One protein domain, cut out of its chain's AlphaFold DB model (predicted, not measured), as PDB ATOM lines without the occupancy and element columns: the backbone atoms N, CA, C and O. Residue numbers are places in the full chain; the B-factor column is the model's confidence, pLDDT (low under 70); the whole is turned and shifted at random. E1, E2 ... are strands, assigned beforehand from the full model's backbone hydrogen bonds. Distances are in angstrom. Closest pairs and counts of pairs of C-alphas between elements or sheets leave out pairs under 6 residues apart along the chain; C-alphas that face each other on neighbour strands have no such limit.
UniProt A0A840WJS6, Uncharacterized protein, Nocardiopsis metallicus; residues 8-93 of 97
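Overview. This is residues 8 to 93 of the 97 residues of an uncharacterized protein of Nocardiopsis metallicus (UniProt A0A840WJS6). A twisted antiparallel sheet of four strands, E3 to E6, has the small hairpin E1 and E2 over one of its faces, the two making a small sandwich that is only partly face to face. Between E2 and E3 the long unnamed stretch of residues 23 to 54 swings out in a wide arch and comes back to the four-stranded sheet. The printed part has 86 residues with six named strands, E1 to E6 along the chain, and no named helix; the class is all strand, though strands hold 35 of the 86 residues, under half. The larger sheet has the order E3, E4, E5, E6, antiparallel throughout. The whole is compact, with a radius of gyration of the C-alphas of 13.6 A, and spans 36 by 35 by 21 A.

Along the chain. E1, residues 8 to 11, begins at C-alpha 8, at (-12.450, -35.086, 33.104), and is 10.5 A long. E2, residues 17 to 22, is 14.1 A long. After the long stretch comes E3, residues 55 to 60, 16.1 A long, with C-alpha 55 at (-10.286, -47.213, 38.970). E4, residues 66 to 72, is the longest strand by residues and measures 16.9 A. E5, residues 76 to 81, is 16.5 A long. E6, residues 87 to 92, is 16.8 A long and ends at C-alpha 92, at (-24.297, -51.508, 42.538).

Arrangement. E3, E4, E5 and E6 form a meander, each strand the antiparallel neighbour of the one before, with E3 and E6 as edge strands. In the hairpin E3 and E4, N 57 and O 70 are 2.9 A apart, within hydrogen-bond range. In the hairpin E4 and E5, N 71 and O 78 are 2.8 A apart, and in the hairpin E5 and E6, N 79 and O 89 are 2.9 A apart, both within that range. This sheet is twisted, its C-alphas lying up to 4.4 A off its best plane. E1 and E2 form an antiparallel hairpin, at 161 degrees, with N 18 and O 10 within hydrogen-bond range at 2.8 A. The two sheets make a sandwich, two sheets face to face, with their best planes 26 degrees apart. The closest C-alphas of E2 and E4 are those of Leu 17 and Asp 67, 5.4 A apart. E1 is apart from E3, E4, E5 and E6.

Size, cuts and confidence. The two C-alphas farthest apart, those of Pro 33 and Glu 93, are 38.8 A apart. The printed part has no cut. The link from E2 to E3, 32 residues, is long; the other four links are tight. The mean pLDDT of the printed part is 74.3, and 23 residues are under 70, among them residues 41 to 51 and 83 to 86.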
ATOM      1  N   LEU A   8     -11.850 -35.935  34.119       78.00
ATOM      2  CA  LEU A   8     -12.450 -35.086  33.104       78.00
ATOM      3  C   LEU A   8     -12.912 -35.955  31.938       78.00
ATOM      4  O   LEU A   8     -12.114 -36.718  31.387       78.00
ATOM      5  N   LEU A   9     -14.183 -35.806  31.572       77.56
ATOM      6  CA  LEU A   9     -14.837 -36.530  30.487       77.56
ATOM      7  C   LEU A   9     -15.433 -35.527  29.503       77.56
ATOM      8  O   LEU A   9     -16.063 -34.557  29.923       77.56
ATOM      9  N   TRP A  10     -15.233 -35.739  28.205       76.19
ATOM     10  CA  TRP A  10     -15.865 -34.927  27.164       76.19
ATOM     11  C   TRP A  10     -16.053 -35.735  25.883       76.19
ATOM     12  O   TRP A  10     -15.237 -36.593  25.554       76.19
ATOM     13  N   ASN A  11     -17.124 -35.450  25.150       72.44
ATOM     14  CA  ASN A  11     -17.363 -36.031  23.835       72.44
ATOM     15  C   ASN A  11     -16.533 -35.275  22.783       72.44
ATOM     16  O   ASN A  11     -16.526 -34.042  22.741       72.44
ATOM     17  N   GLY A  12     -15.784 -36.016  21.973       69.56
ATOM     18  CA  GLY A  12     -15.131 -35.514  20.775       69.56
ATOM     19  C   GLY A  12     -16.114 -35.451  19.608       69.56
ATOM     20  O   GLY A  12     -17.084 -36.196  19.555       69.56
ATOM     21  N   THR A  13     -15.825 -34.611  18.614       69.81
ATOM     22  CA  THR A  13     -16.674 -34.440  17.416       69.81
ATOM     23  C   THR A  13     -16.849 -35.711  16.582       69.81
ATOM     24  O   THR A  13     -17.714 -35.760  15.714       69.81
ATOM     25  N   ASP A  14     -16.017 -36.720  16.834       72.50
ATOM     26  CA  ASP A  14     -16.051 -38.041  16.208       72.50
ATOM     27  C   ASP A  14     -16.669 -39.104  17.133       72.50
ATOM     28  O   ASP A  14     -16.369 -40.283  17.031       72.50
ATOM     29  N   TRP A  15     -17.515 -38.695  18.087       67.38
ATOM     30  CA  TRP A  15     -18.232 -39.580  19.024       67.38
ATOM     31  C   TRP A  15     -17.346 -40.323  20.034       67.38
ATOM     32  O   TRP A  15     -17.844 -41.009  20.928       67.38
ATOM     33  N   THR A  16     -16.036 -40.115  19.954       77.19
ATOM     34  CA  THR A  16     -15.053 -40.630  20.900       77.19
ATOM     35  C   THR A  16     -15.162 -39.938  22.256       77.19
ATOM     36  O   THR A  16     -15.369 -38.727  22.349       77.19
ATOM     37  N   LEU A  17     -15.006 -40.698  23.337       79.69
ATOM     38  CA  LEU A  17     -14.950 -40.161  24.690       79.69
ATOM     39  C   LEU A  17     -13.503 -39.822  25.058       79.69
ATOM     40  O   LEU A  17     -12.643 -40.699  25.175       79.69
ATOM     41  N   GLY A  18     -13.239 -38.540  25.289       76.69
ATOM     42  CA  GLY A  18     -12.012 -38.078  25.918       76.69
ATOM     43  C   GLY A  18     -12.045 -38.361  27.417       76.69
ATOM     44  O   GLY A  18     -12.999 -37.987  28.096       76.69
ATOM     45  N   VAL A  19     -10.995 -39.007  27.930       78.31
ATOM     46  CA  VAL A  19     -10.822 -39.301  29.358       78.31
ATOM     47  C   VAL A  19      -9.458 -38.790  29.801       78.31
ATOM     48  O   VAL A  19      -8.429 -39.189  29.254       78.31
ATOM     49  N   ALA A  20      -9.429 -37.913  30.802       76.88
ATOM     50  CA  ALA A  20      -8.188 -37.414  31.383       76.88
ATOM     51  C   ALA A  20      -8.310 -37.226  32.893       76.88
ATOM     52  O   ALA A  20      -9.406 -37.156  33.449       76.88
ATOM     53  N   ARG A  21      -7.169 -37.080  33.571       74.38
ATOM     54  CA  ARG A  21      -7.169 -36.574  34.944       74.38
ATOM     55  C   ARG A  21      -7.683 -35.136  34.920       74.38
ATOM     56  O   ARG A  21      -7.095 -34.268  34.281       74.38
ATOM     57  N   GLY A  22      -8.793 -34.905  35.604       71.62
ATOM     58  CA  GLY A  22      -9.335 -33.579  35.829       71.62
ATOM     59  C   GLY A  22      -8.563 -32.853  36.922       71.62
ATOM     60  O   GLY A  22      -7.867 -33.452  37.746       71.62
ATOM     61  N   SER A  23      -8.723 -31.539  36.959       69.94
ATOM     62  CA  SER A  23      -8.383 -30.732  38.126       69.94
ATOM     63  C   SER A  23      -9.545 -29.793  38.357       69.94
ATOM     64  O   SER A  23      -9.596 -28.727  37.754       69.94
ATOM     65  N   TRP A  24     -10.511 -30.212  39.170       66.31
ATOM     66  CA  TRP A  24     -11.598 -29.324  39.572       66.31
ATOM     67  C   TRP A  24     -11.028 -27.997  40.118       66.31
ATOM     68  O   TRP A  24     -10.062 -28.042  40.885       66.31
ATOM     69  N   PRO A  25     -11.572 -26.816  39.754       66.56
ATOM     70  CA  PRO A  25     -12.744 -26.545  38.907       66.56
ATOM     71  C   PRO A  25     -12.438 -26.253  37.420       66.56
ATOM     72  O   PRO A  25     -13.205 -25.562  36.756       66.56
ATOM     73  N   ARG A  26     -11.312 -26.715  36.857       73.31
ATOM     74  CA  ARG A  26     -10.992 -26.464  35.439       73.31
ATOM     75  C   ARG A  26     -11.903 -27.242  34.487       73.31
ATOM     76  O   ARG A  26     -11.995 -28.465  34.563       73.31
ATOM     77  N   LEU A  27     -12.476 -26.509  33.534       72.75
ATOM     78  CA  LEU A  27     -13.228 -27.025  32.391       72.75
ATOM     79  C   LEU A  27     -12.296 -27.589  31.291       72.75
ATOM     80  O   LEU A  27     -11.123 -27.200  31.225       72.75
ATOM     81  N   PRO A  28     -12.792 -28.480  30.406       73.56
ATOM     82  CA  PRO A  28     -12.037 -28.930  29.237       73.56
ATOM     83  C   PRO A  28     -11.770 -27.772  28.267       73.56
ATOM     84  O   PRO A  28     -12.558 -26.838  28.169       73.56
ATOM     85  N   GLY A  29     -10.688 -27.853  27.485       74.94
ATOM     86  CA  GLY A  29     -10.298 -26.781  26.554       74.94
ATOM     87  C   GLY A  29     -11.330 -26.458  25.461       74.94
ATOM     88  O   GLY A  29     -11.300 -25.362  24.912       74.94
ATOM     89  N   GLY A  30     -12.251 -27.383  25.166       74.19
ATOM     90  CA  GLY A  30     -13.366 -27.168  24.235       74.19
ATOM     91  C   GLY A  30     -14.589 -26.469  24.845       74.19
ATOM     92  O   GLY A  30     -15.508 -26.115  24.114       74.19
ATOM     93  N   ALA A  31     -14.620 -26.257  26.165       75.00
ATOM     94  CA  ALA A  31     -15.726 -25.609  26.865       75.00
ATOM     95  C   ALA A  31     -15.612 -24.077  26.768       75.00
ATOM     96  O   ALA A  31     -15.236 -23.397  27.725       75.00
ATOM     97  N   TRP A  32     -15.912 -23.531  25.588       76.25
ATOM     98  CA  TRP A  32     -15.908 -22.091  25.327       76.25
ATOM     99  C   TRP A  32     -17.293 -21.583  24.881       76.25
ATOM    100  O   TRP A  32     -17.908 -22.211  24.019       76.25
ATOM    101  N   PRO A  33     -17.761 -20.431  25.397       84.44
ATOM    102  CA  PRO A  33     -17.127 -19.633  26.444       84.44
ATOM    103  C   PRO A  33     -17.353 -20.261  27.828       84.44
ATOM    104  O   PRO A  33     -18.404 -20.837  28.098       84.44
ATOM    105  N   ALA A  34     -16.358 -20.162  28.712       80.12
ATOM    106  CA  ALA A  34     -16.401 -20.802  30.032       80.12
ATOM    107  C   ALA A  34     -17.586 -20.323  30.894       80.12
ATOM    108  O   ALA A  34     -18.136 -21.096  31.668       80.12
ATOM    109  N   GLU A  35     -18.009 -19.067  30.720       82.50
ATOM    110  CA  GLU A  35     -19.150 -18.457  31.417       82.50
ATOM    111  C   GLU A  35     -20.514 -19.077  31.070       82.50
ATOM    112  O   GLU A  35     -21.480 -18.855  31.790       82.50
ATOM    113  N   SER A  36     -20.608 -19.863  29.992       83.00
ATOM    114  CA  SER A  36     -21.836 -20.583  29.625       83.00
ATOM    115  C   SER A  36     -22.012 -21.917  30.356       83.00
ATOM    116  O   SER A  36     -22.980 -22.623  30.088       83.00
ATOM    117  N   TRP A  37     -21.093 -22.279  31.254       81.06
ATOM    118  CA  TRP A  37     -21.113 -23.550  31.973       81.06
ATOM    119  C   TRP A  37     -21.376 -23.329  33.462       81.06
ATOM    120  O   TRP A  37     -20.759 -22.474  34.094       81.06
ATOM    121  N   GLU A  38     -22.261 -24.144  34.032       76.81
ATOM    122  CA  GLU A  38     -22.586 -24.145  35.458       76.81
ATOM    123  C   GLU A  38     -22.300 -25.523  36.064       76.81
ATOM    124  O   GLU A  38     -22.424 -26.560  35.408       76.81
ATOM    125  N   PHE A  39     -21.905 -25.534  37.337       73.25
ATOM    126  CA  PHE A  39     -21.797 -26.765  38.104       73.25
ATOM    127  C   PHE A  39     -23.184 -27.304  38.447       73.25
ATOM    128  O   PHE A  39     -23.949 -26.654  39.156       73.25
ATOM    129  N   ALA A  40     -23.463 -28.532  38.023       70.62
ATOM    130  CA  ALA A  40     -24.650 -29.254  38.439       70.62
ATOM    131  C   ALA A  40     -24.262 -30.407  39.368       70.62
ATOM    132  O   ALA A  40     -23.484 -31.287  38.995       70.62
ATOM    133  N   VAL A  41     -24.856 -30.434  40.562       68.81
ATOM    134  CA  VAL A  41     -24.938 -31.667  41.349       68.81
ATOM    135  C   VAL A  41     -26.084 -32.471  40.766       68.81
ATOM    136  O   VAL A  41     -27.240 -32.052  40.831       68.81
ATOM    137  N   LEU A  42     -25.771 -33.613  40.170       62.03
ATOM    138  CA  LEU A  42     -26.801 -34.478  39.626       62.03
ATOM    139  C   LEU A  42     -27.392 -35.338  40.754       62.03
ATOM    140  O   LEU A  42     -26.640 -36.023  41.453       62.03
ATOM    141  N   PRO A  43     -28.721 -35.312  40.957       48.50
ATOM    142  CA  PRO A  43     -29.368 -36.174  41.930       48.50
ATOM    143  C   PRO A  43     -29.274 -37.630  41.462       48.50
ATOM    144  O   PRO A  43     -29.628 -37.967  40.334       48.50
ATOM    145  N   GLY A  44     -28.778 -38.498  42.334       54.59
ATOM    146  CA  GLY A  44     -28.542 -39.912  42.064       54.59
ATOM    147  C   GLY A  44     -27.729 -40.530  43.204       54.59
ATOM    148  O   GLY A  44     -27.323 -39.807  44.114       54.59
ATOM    149  N   PRO A  45     -27.448 -41.843  43.180       53.66
ATOM    150  CA  PRO A  45     -26.645 -42.493  44.224       53.66
ATOM    151  C   PRO A  45     -25.194 -41.976  44.278       53.66
ATOM    152  O   PRO A  45     -24.481 -42.239  45.235       53.66
ATOM    153  N   LEU A  46     -24.780 -41.171  43.293       57.69
ATOM    154  CA  LEU A  46     -23.535 -40.395  43.275       57.69
ATOM    155  C   LEU A  46     -23.538 -39.184  44.240       57.69
ATOM    156  O   LEU A  46     -22.680 -38.310  44.128       57.69
ATOM    157  N   GLY A  47     -24.506 -39.112  45.162       55.03
ATOM    158  CA  GLY A  47     -24.510 -38.192  46.302       55.03
ATOM    159  C   GLY A  47     -23.445 -38.534  47.353       55.03
ATOM    160  O   GLY A  47     -22.647 -39.456  47.170       55.03
ATOM    161  N   GLU A  48     -23.415 -37.765  48.451       49.09
ATOM    162  CA  GLU A  48     -22.502 -37.965  49.592       49.09
ATOM    163  C   GLU A  48     -22.314 -39.460  49.910       49.09
ATOM    164  O   GLU A  48     -23.250 -40.133  50.327       49.09
ATOM    165  N   GLY A  49     -21.102 -39.983  49.690       51.53
ATOM    166  CA  GLY A  49     -20.787 -41.395  49.943       51.53
ATOM    167  C   GLY A  49     -20.153 -42.157  48.779       51.53
ATOM    168  O   GLY A  49     -19.627 -43.241  49.012       51.53
ATOM    169  N   ALA A  50     -20.110 -41.590  47.565       60.28
ATOM    170  CA  ALA A  50     -19.390 -42.197  46.435       60.28
ATOM    171  C   ALA A  50     -17.908 -42.492  46.744       60.28
ATOM    172  O   ALA A  50     -17.343 -43.470  46.258       60.28
ATOM    173  N   GLY A  51     -17.298 -41.674  47.605       65.75
ATOM    174  CA  GLY A  51     -15.896 -41.812  47.977       65.75
ATOM    175  C   GLY A  51     -14.956 -41.439  46.831       65.75
ATOM    176  O   GLY A  51     -15.295 -40.647  45.951       65.75
ATOM    177  N   GLU A  52     -13.741 -41.977  46.877       72.75
ATOM    178  CA  GLU A  52     -12.709 -41.730  45.872       72.75
ATOM    179  C   GLU A  52     -12.845 -42.700  44.690       72.75
ATOM    180  O   GLU A  52     -13.209 -43.865  44.858       72.75
ATOM    181  N   ILE A  53     -12.509 -42.225  43.488       77.56
ATOM    182  CA  ILE A  53     -12.430 -43.072  42.293       77.56
ATOM    183  C   ILE A  53     -11.265 -44.050  42.482       77.56
ATOM    184  O   ILE A  53     -10.107 -43.637  42.556       77.56
ATOM    185  N   SER A  54     -11.568 -45.344  42.545       80.38
ATOM    186  CA  SER A  54     -10.586 -46.416  42.732       80.38
ATOM    187  C   SER A  54      -9.993 -46.903  41.407       80.38
ATOM    188  O   SER A  54      -8.850 -47.360  41.376       80.38
ATOM    189  N   SER A  55     -10.739 -46.792  40.301       80.38
ATOM    190  CA  SER A  55     -10.286 -47.213  38.970       80.38
ATOM    191  C   SER A  55     -10.993 -46.463  37.838       80.38
ATOM    192  O   SER A  55     -12.118 -45.993  37.996       80.38
ATOM    193  N   VAL A  56     -10.336 -46.377  36.679       83.81
ATOM    194  CA  VAL A  56     -10.868 -45.774  35.450       83.81
ATOM    195  C   VAL A  56     -10.543 -46.698  34.280       83.81
ATOM    196  O   VAL A  56      -9.389 -46.788  33.859       83.81
ATOM    197  N   THR A  57     -11.558 -47.372  33.743       84.69
ATOM    198  CA  THR A  57     -11.397 -48.345  32.656       84.69
ATOM    199  C   THR A  57     -12.122 -47.858  31.403       84.69
ATOM    200  O   THR A  57     -13.349 -47.781  31.416       84.69
ATOM    201  N   PRO A  58     -11.420 -47.532  30.306       84.38
ATOM    202  CA  PRO A  58     -12.073 -47.139  29.061       84.38
ATOM    203  C   PRO A  58     -12.793 -48.332  28.415       84.38
ATOM    204  O   PRO A  58     -12.218 -49.414  28.285       84.38
ATOM    205  N   ILE A  59     -14.027 -48.112  27.968       86.12
ATOM    206  CA  ILE A  59     -14.793 -49.039  27.130       86.12
ATOM    207  C   ILE A  59     -14.465 -48.709  25.678       86.12
ATOM    208  O   ILE A  59     -14.479 -47.539  25.293       86.12
ATOM    209  N   ARG A  60     -14.115 -49.736  24.900       84.75
ATOM    210  CA  ARG A  60     -13.795 -49.591  23.481       84.75
ATOM    211  C   ARG A  60     -14.845 -50.261  22.611       84.75
ATOM    212  O   ARG A  60     -15.227 -51.404  22.870       84.75
ATOM    213  N   ASN A  61     -15.211 -49.589  21.530       81.25
ATOM    214  CA  ASN A  61     -16.123 -50.104  20.526       81.25
ATOM    215  C   ASN A  61     -15.431 -51.161  19.633       81.25
ATOM    216  O   ASN A  61     -14.247 -51.483  19.774       81.25
ATOM    217  N   ARG A  62     -16.169 -51.697  18.651       79.38
ATOM    218  CA  ARG A  62     -15.665 -52.728  17.717       79.38
ATOM    219  C   ARG A  62     -14.526 -52.261  16.807       79.38
ATOM    220  O   ARG A  62     -13.830 -53.109  16.257       79.38
ATOM    221  N   VAL A  63     -14.349 -50.952  16.632       81.44
ATOM    222  CA  VAL A  63     -13.263 -50.359  15.838       81.44
ATOM    223  C   VAL A  63     -12.079 -49.906  16.705       81.44
ATOM    224  O   VAL A  63     -11.071 -49.447  16.178       81.44
ATOM    225  N   GLY A  64     -12.144 -50.136  18.023       79.44
ATOM    226  CA  GLY A  64     -11.057 -49.889  18.971       79.44
ATOM    227  C   GLY A  64     -11.035 -48.483  19.574       79.44
ATOM    228  O   GLY A  64     -10.109 -48.167  20.325       79.44
ATOM    229  N   GLU A  65     -12.036 -47.661  19.282       82.25
ATOM    230  CA  GLU A  65     -12.164 -46.303  19.810       82.25
ATOM    231  C   GLU A  65     -12.873 -46.304  21.157       82.25
ATOM    232  O   GLU A  65     -13.694 -47.178  21.425       82.25
ATOM    233  N   ILE A  66     -12.559 -45.327  22.007       82.56
ATOM    234  CA  ILE A  66     -13.185 -45.215  23.324       82.56
ATOM    235  C   ILE A  66     -14.580 -44.615  23.146       82.56
ATOM    236  O   ILE A  66     -14.694 -43.442  22.801       82.56
ATOM    237  N   ASP A  67     -15.625 -45.399  23.397       85.00
ATOM    238  CA  ASP A  67     -17.026 -44.957  23.381       85.00
ATOM    239  C   ASP A  67     -17.640 -44.896  24.786       85.00
ATOM    240  O   ASP A  67     -18.764 -44.437  24.963       85.00
ATOM    241  N   GLY A  68     -16.894 -45.298  25.816       86.12
ATOM    242  CA  GLY A  68     -17.349 -45.205  27.195       86.12
ATOM    243  C   GLY A  68     -16.223 -45.307  28.212       86.12
ATOM    244  O   GLY A  68     -15.053 -45.492  27.880       86.12
ATOM    245  N   VAL A  69     -16.575 -45.189  29.483       86.12
ATOM    246  CA  VAL A  69     -15.666 -45.381  30.609       86.12
ATOM    247  C   VAL A  69     -16.422 -45.973  31.788       86.12
ATOM    248  O   VAL A  69     -17.537 -45.563  32.097       86.12
ATOM    249  N   VAL A  70     -15.794 -46.926  32.466       87.06
ATOM    250  CA  VAL A  70     -16.244 -47.438  33.757       87.06
ATOM    251  C   VAL A  70     -15.387 -46.800  34.839       87.06
ATOM    252  O   VAL A  70     -14.168 -46.990  34.862       87.06
ATOM    253  N   LEU A  71     -16.013 -46.044  35.734       83.94
ATOM    254  CA  LEU A  71     -15.386 -45.540  36.951       83.94
ATOM    255  C   LEU A  71     -15.694 -46.509  38.091       83.94
ATOM    256  O   LEU A  71     -16.854 -46.764  38.402       83.94
ATOM    257  N   GLY A  72     -14.649 -47.063  38.693       81.25
ATOM    258  CA  GLY A  72     -14.765 -47.883  39.893       81.25
ATOM    259  C   GLY A  72     -14.785 -47.009  41.139       81.25
ATOM    260  O   GLY A  72     -13.960 -46.102  41.268       81.25
ATOM    261  N   PHE A  73     -15.697 -47.310  42.055       79.56
ATOM    262  CA  PHE A  73     -15.729 -46.789  43.418       79.56
ATOM    263  C   PHE A  73     -15.602 -47.957  44.403       79.56
ATOM    264  O   PHE A  73     -15.412 -49.101  43.997       79.56
ATOM    265  N   ALA A  74     -15.643 -47.682  45.708       76.56
ATOM    266  CA  ALA A  74     -15.506 -48.733  46.720       76.56
ATOM    267  C   ALA A  74     -16.698 -49.709  46.752       76.56
ATOM    268  O   ALA A  74     -16.499 -50.879  47.061       76.56
ATOM    269  N   ASN A  75     -17.910 -49.228  46.448       73.31
ATOM    270  CA  ASN A  75     -19.158 -49.986  46.631       73.31
ATOM    271  C   ASN A  75     -19.992 -50.132  45.346       73.31
ATOM    272  O   ASN A  75     -21.043 -50.762  45.354       73.31
ATOM    273  N   PHE A  76     -19.577 -49.494  44.254       75.44
ATOM    274  CA  PHE A  76     -20.310 -49.517  42.993       75.44
ATOM    275  C   PHE A  76     -19.390 -49.142  41.838       75.44
ATOM    276  O   PHE A  76     -18.292 -48.606  42.024       75.44
ATOM    277  N   ARG A  77     -19.882 -49.348  40.620       81.25
ATOM    278  CA  ARG A  77     -19.249 -48.846  39.403       81.25
ATOM    279  C   ARG A  77     -20.206 -47.924  38.667       81.25
ATOM    280  O   ARG A  77     -21.415 -48.131  38.656       81.25
ATOM    281  N   LEU A  78     -19.651 -46.881  38.070       78.94
ATOM    282  CA  LEU A  78     -20.375 -45.957  37.212       78.94
ATOM    283  C   LEU A  78     -19.951 -46.204  35.774       78.94
ATOM    284  O   LEU A  78     -18.793 -45.990  35.421       78.94
ATOM    285  N   GLU A  79     -20.891 -46.626  34.947       84.62
ATOM    286  CA  GLU A  79     -20.676 -46.772  33.516       84.62
ATOM    287  C   GLU A  79     -21.155 -45.502  32.822       84.62
ATOM    288  O   GLU A  79     -22.305 -45.092  32.978       84.62
ATOM    289  N   LEU A  80     -20.264 -44.861  32.073       81.56
ATOM    290  CA  LEU A  80     -20.568 -43.708  31.238       81.56
ATOM    291  C   LEU A  80     -20.353 -44.083  29.778       81.56
ATOM    292  O   LEU A  80     -19.307 -44.623  29.424       81.56
ATOM    293  N   THR A  81     -21.311 -43.749  28.927       81.00
ATOM    294  CA  THR A  81     -21.230 -43.972  27.482       81.00
ATOM    295  C   THR A  81     -21.432 -42.671  26.720       81.00
ATOM    296  O   THR A  81     -22.192 -41.779  27.106       81.00
ATOM    297  N   SER A  82     -20.678 -42.557  25.634       74.50
ATOM    298  CA  SER A  82     -20.626 -41.423  24.726       74.50
ATOM    299  C   SER A  82     -21.527 -41.695  23.522       74.50
ATOM    300  O   SER A  82     -21.370 -42.704  22.839       74.50
ATOM    301  N   GLY A  83     -22.476 -40.794  23.269       69.62
ATOM    302  CA  GLY A  83     -23.401 -40.824  22.132       69.62
ATOM    303  C   GLY A  83     -23.795 -39.403  21.712       69.62
ATOM    304  O   GLY A  83     -23.000 -38.480  21.862       69.62
ATOM    305  N   GLU A  84     -25.038 -39.195  21.258       61.59
ATOM    306  CA  GLU A  84     -25.600 -37.842  21.026       61.59
ATOM    307  C   GLU A  84     -25.690 -37.020  22.321       61.59
ATOM    308  O   GLU A  84     -25.756 -35.794  22.317       61.59
ATOM    309  N   SER A  85     -25.728 -37.712  23.454       63.12
ATOM    310  CA  SER A  85     -25.673 -37.153  24.795       63.12
ATOM    311  C   SER A  85     -24.872 -38.102  25.679       63.12
ATOM    312  O   SER A  85     -24.782 -39.298  25.395       63.12
ATOM    313  N   LEU A  86     -24.265 -37.565  26.737       67.56
ATOM    314  CA  LEU A  86     -23.561 -38.379  27.721       67.56
ATOM    315  C   LEU A  86     -24.600 -39.137  28.556       67.56
ATOM    316  O   LEU A  86     -25.408 -38.517  29.248       67.56
ATOM    317  N   CYS A  87     -24.579 -40.462  28.483       73.38
ATOM    318  CA  CYS A  87     -25.439 -41.325  29.283       73.38
ATOM    319  C   CYS A  87     -24.623 -41.964  30.402       73.38
ATOM    320  O   CYS A  87     -23.441 -42.263  30.231       73.38
ATOM    321  N   TRP A  88     -25.260 -42.187  31.549       75.06
ATOM    322  CA  TRP A  88     -24.613 -42.814  32.694       75.06
ATOM    323  C   TRP A  88     -25.547 -43.773  33.434       75.06
ATOM    324  O   TRP A  88     -26.763 -43.570  33.475       75.06
ATOM    325  N   ALA A  89     -24.981 -44.828  34.008       76.25
ATOM    326  CA  ALA A  89     -25.704 -45.814  34.799       76.25
ATOM    327  C   ALA A  89     -24.860 -46.255  35.995       76.25
ATOM    328  O   ALA A  89     -23.666 -46.527  35.866       76.25
ATOM    329  N   VAL A  90     -25.492 -46.314  37.165       73.00
ATOM    330  CA  VAL A  90     -24.853 -46.780  38.396       73.00
ATOM    331  C   VAL A  90     -25.167 -48.257  38.548       73.00
ATOM    332  O   VAL A  90     -26.336 -48.644  38.563       73.00
ATOM    333  N   VAL A  91     -24.119 -49.061  38.657       76.19
ATOM    334  CA  VAL A  91     -24.202 -50.500  38.873       76.19
ATOM    335  C   VAL A  91     -23.699 -50.778  40.279       76.19
ATOM    336  O   VAL A  91     -22.512 -50.618  40.563       76.19
ATOM    337  N   ASP A  92     -24.625 -51.137  41.165       69.94
ATOM    338  CA  ASP A  92     -24.297 -51.508  42.538       69.94
ATOM    339  C   ASP A  92     -23.560 -52.849  42.548       69.94
ATOM    340  O   ASP A  92     -23.982 -53.807  41.893       69.94
ATOM    341  N   GLU A  93     -22.454 -52.916  43.281       64.88
ATOM    342  CA  GLU A  93     -21.753 -54.172  43.522       64.88
ATOM    343  C   GLU A  93     -22.306 -54.796  44.803       64.88
ATOM    344  O   GLU A  93     -21.596 -54.921  45.798       64.88
TER     345      GLU A  93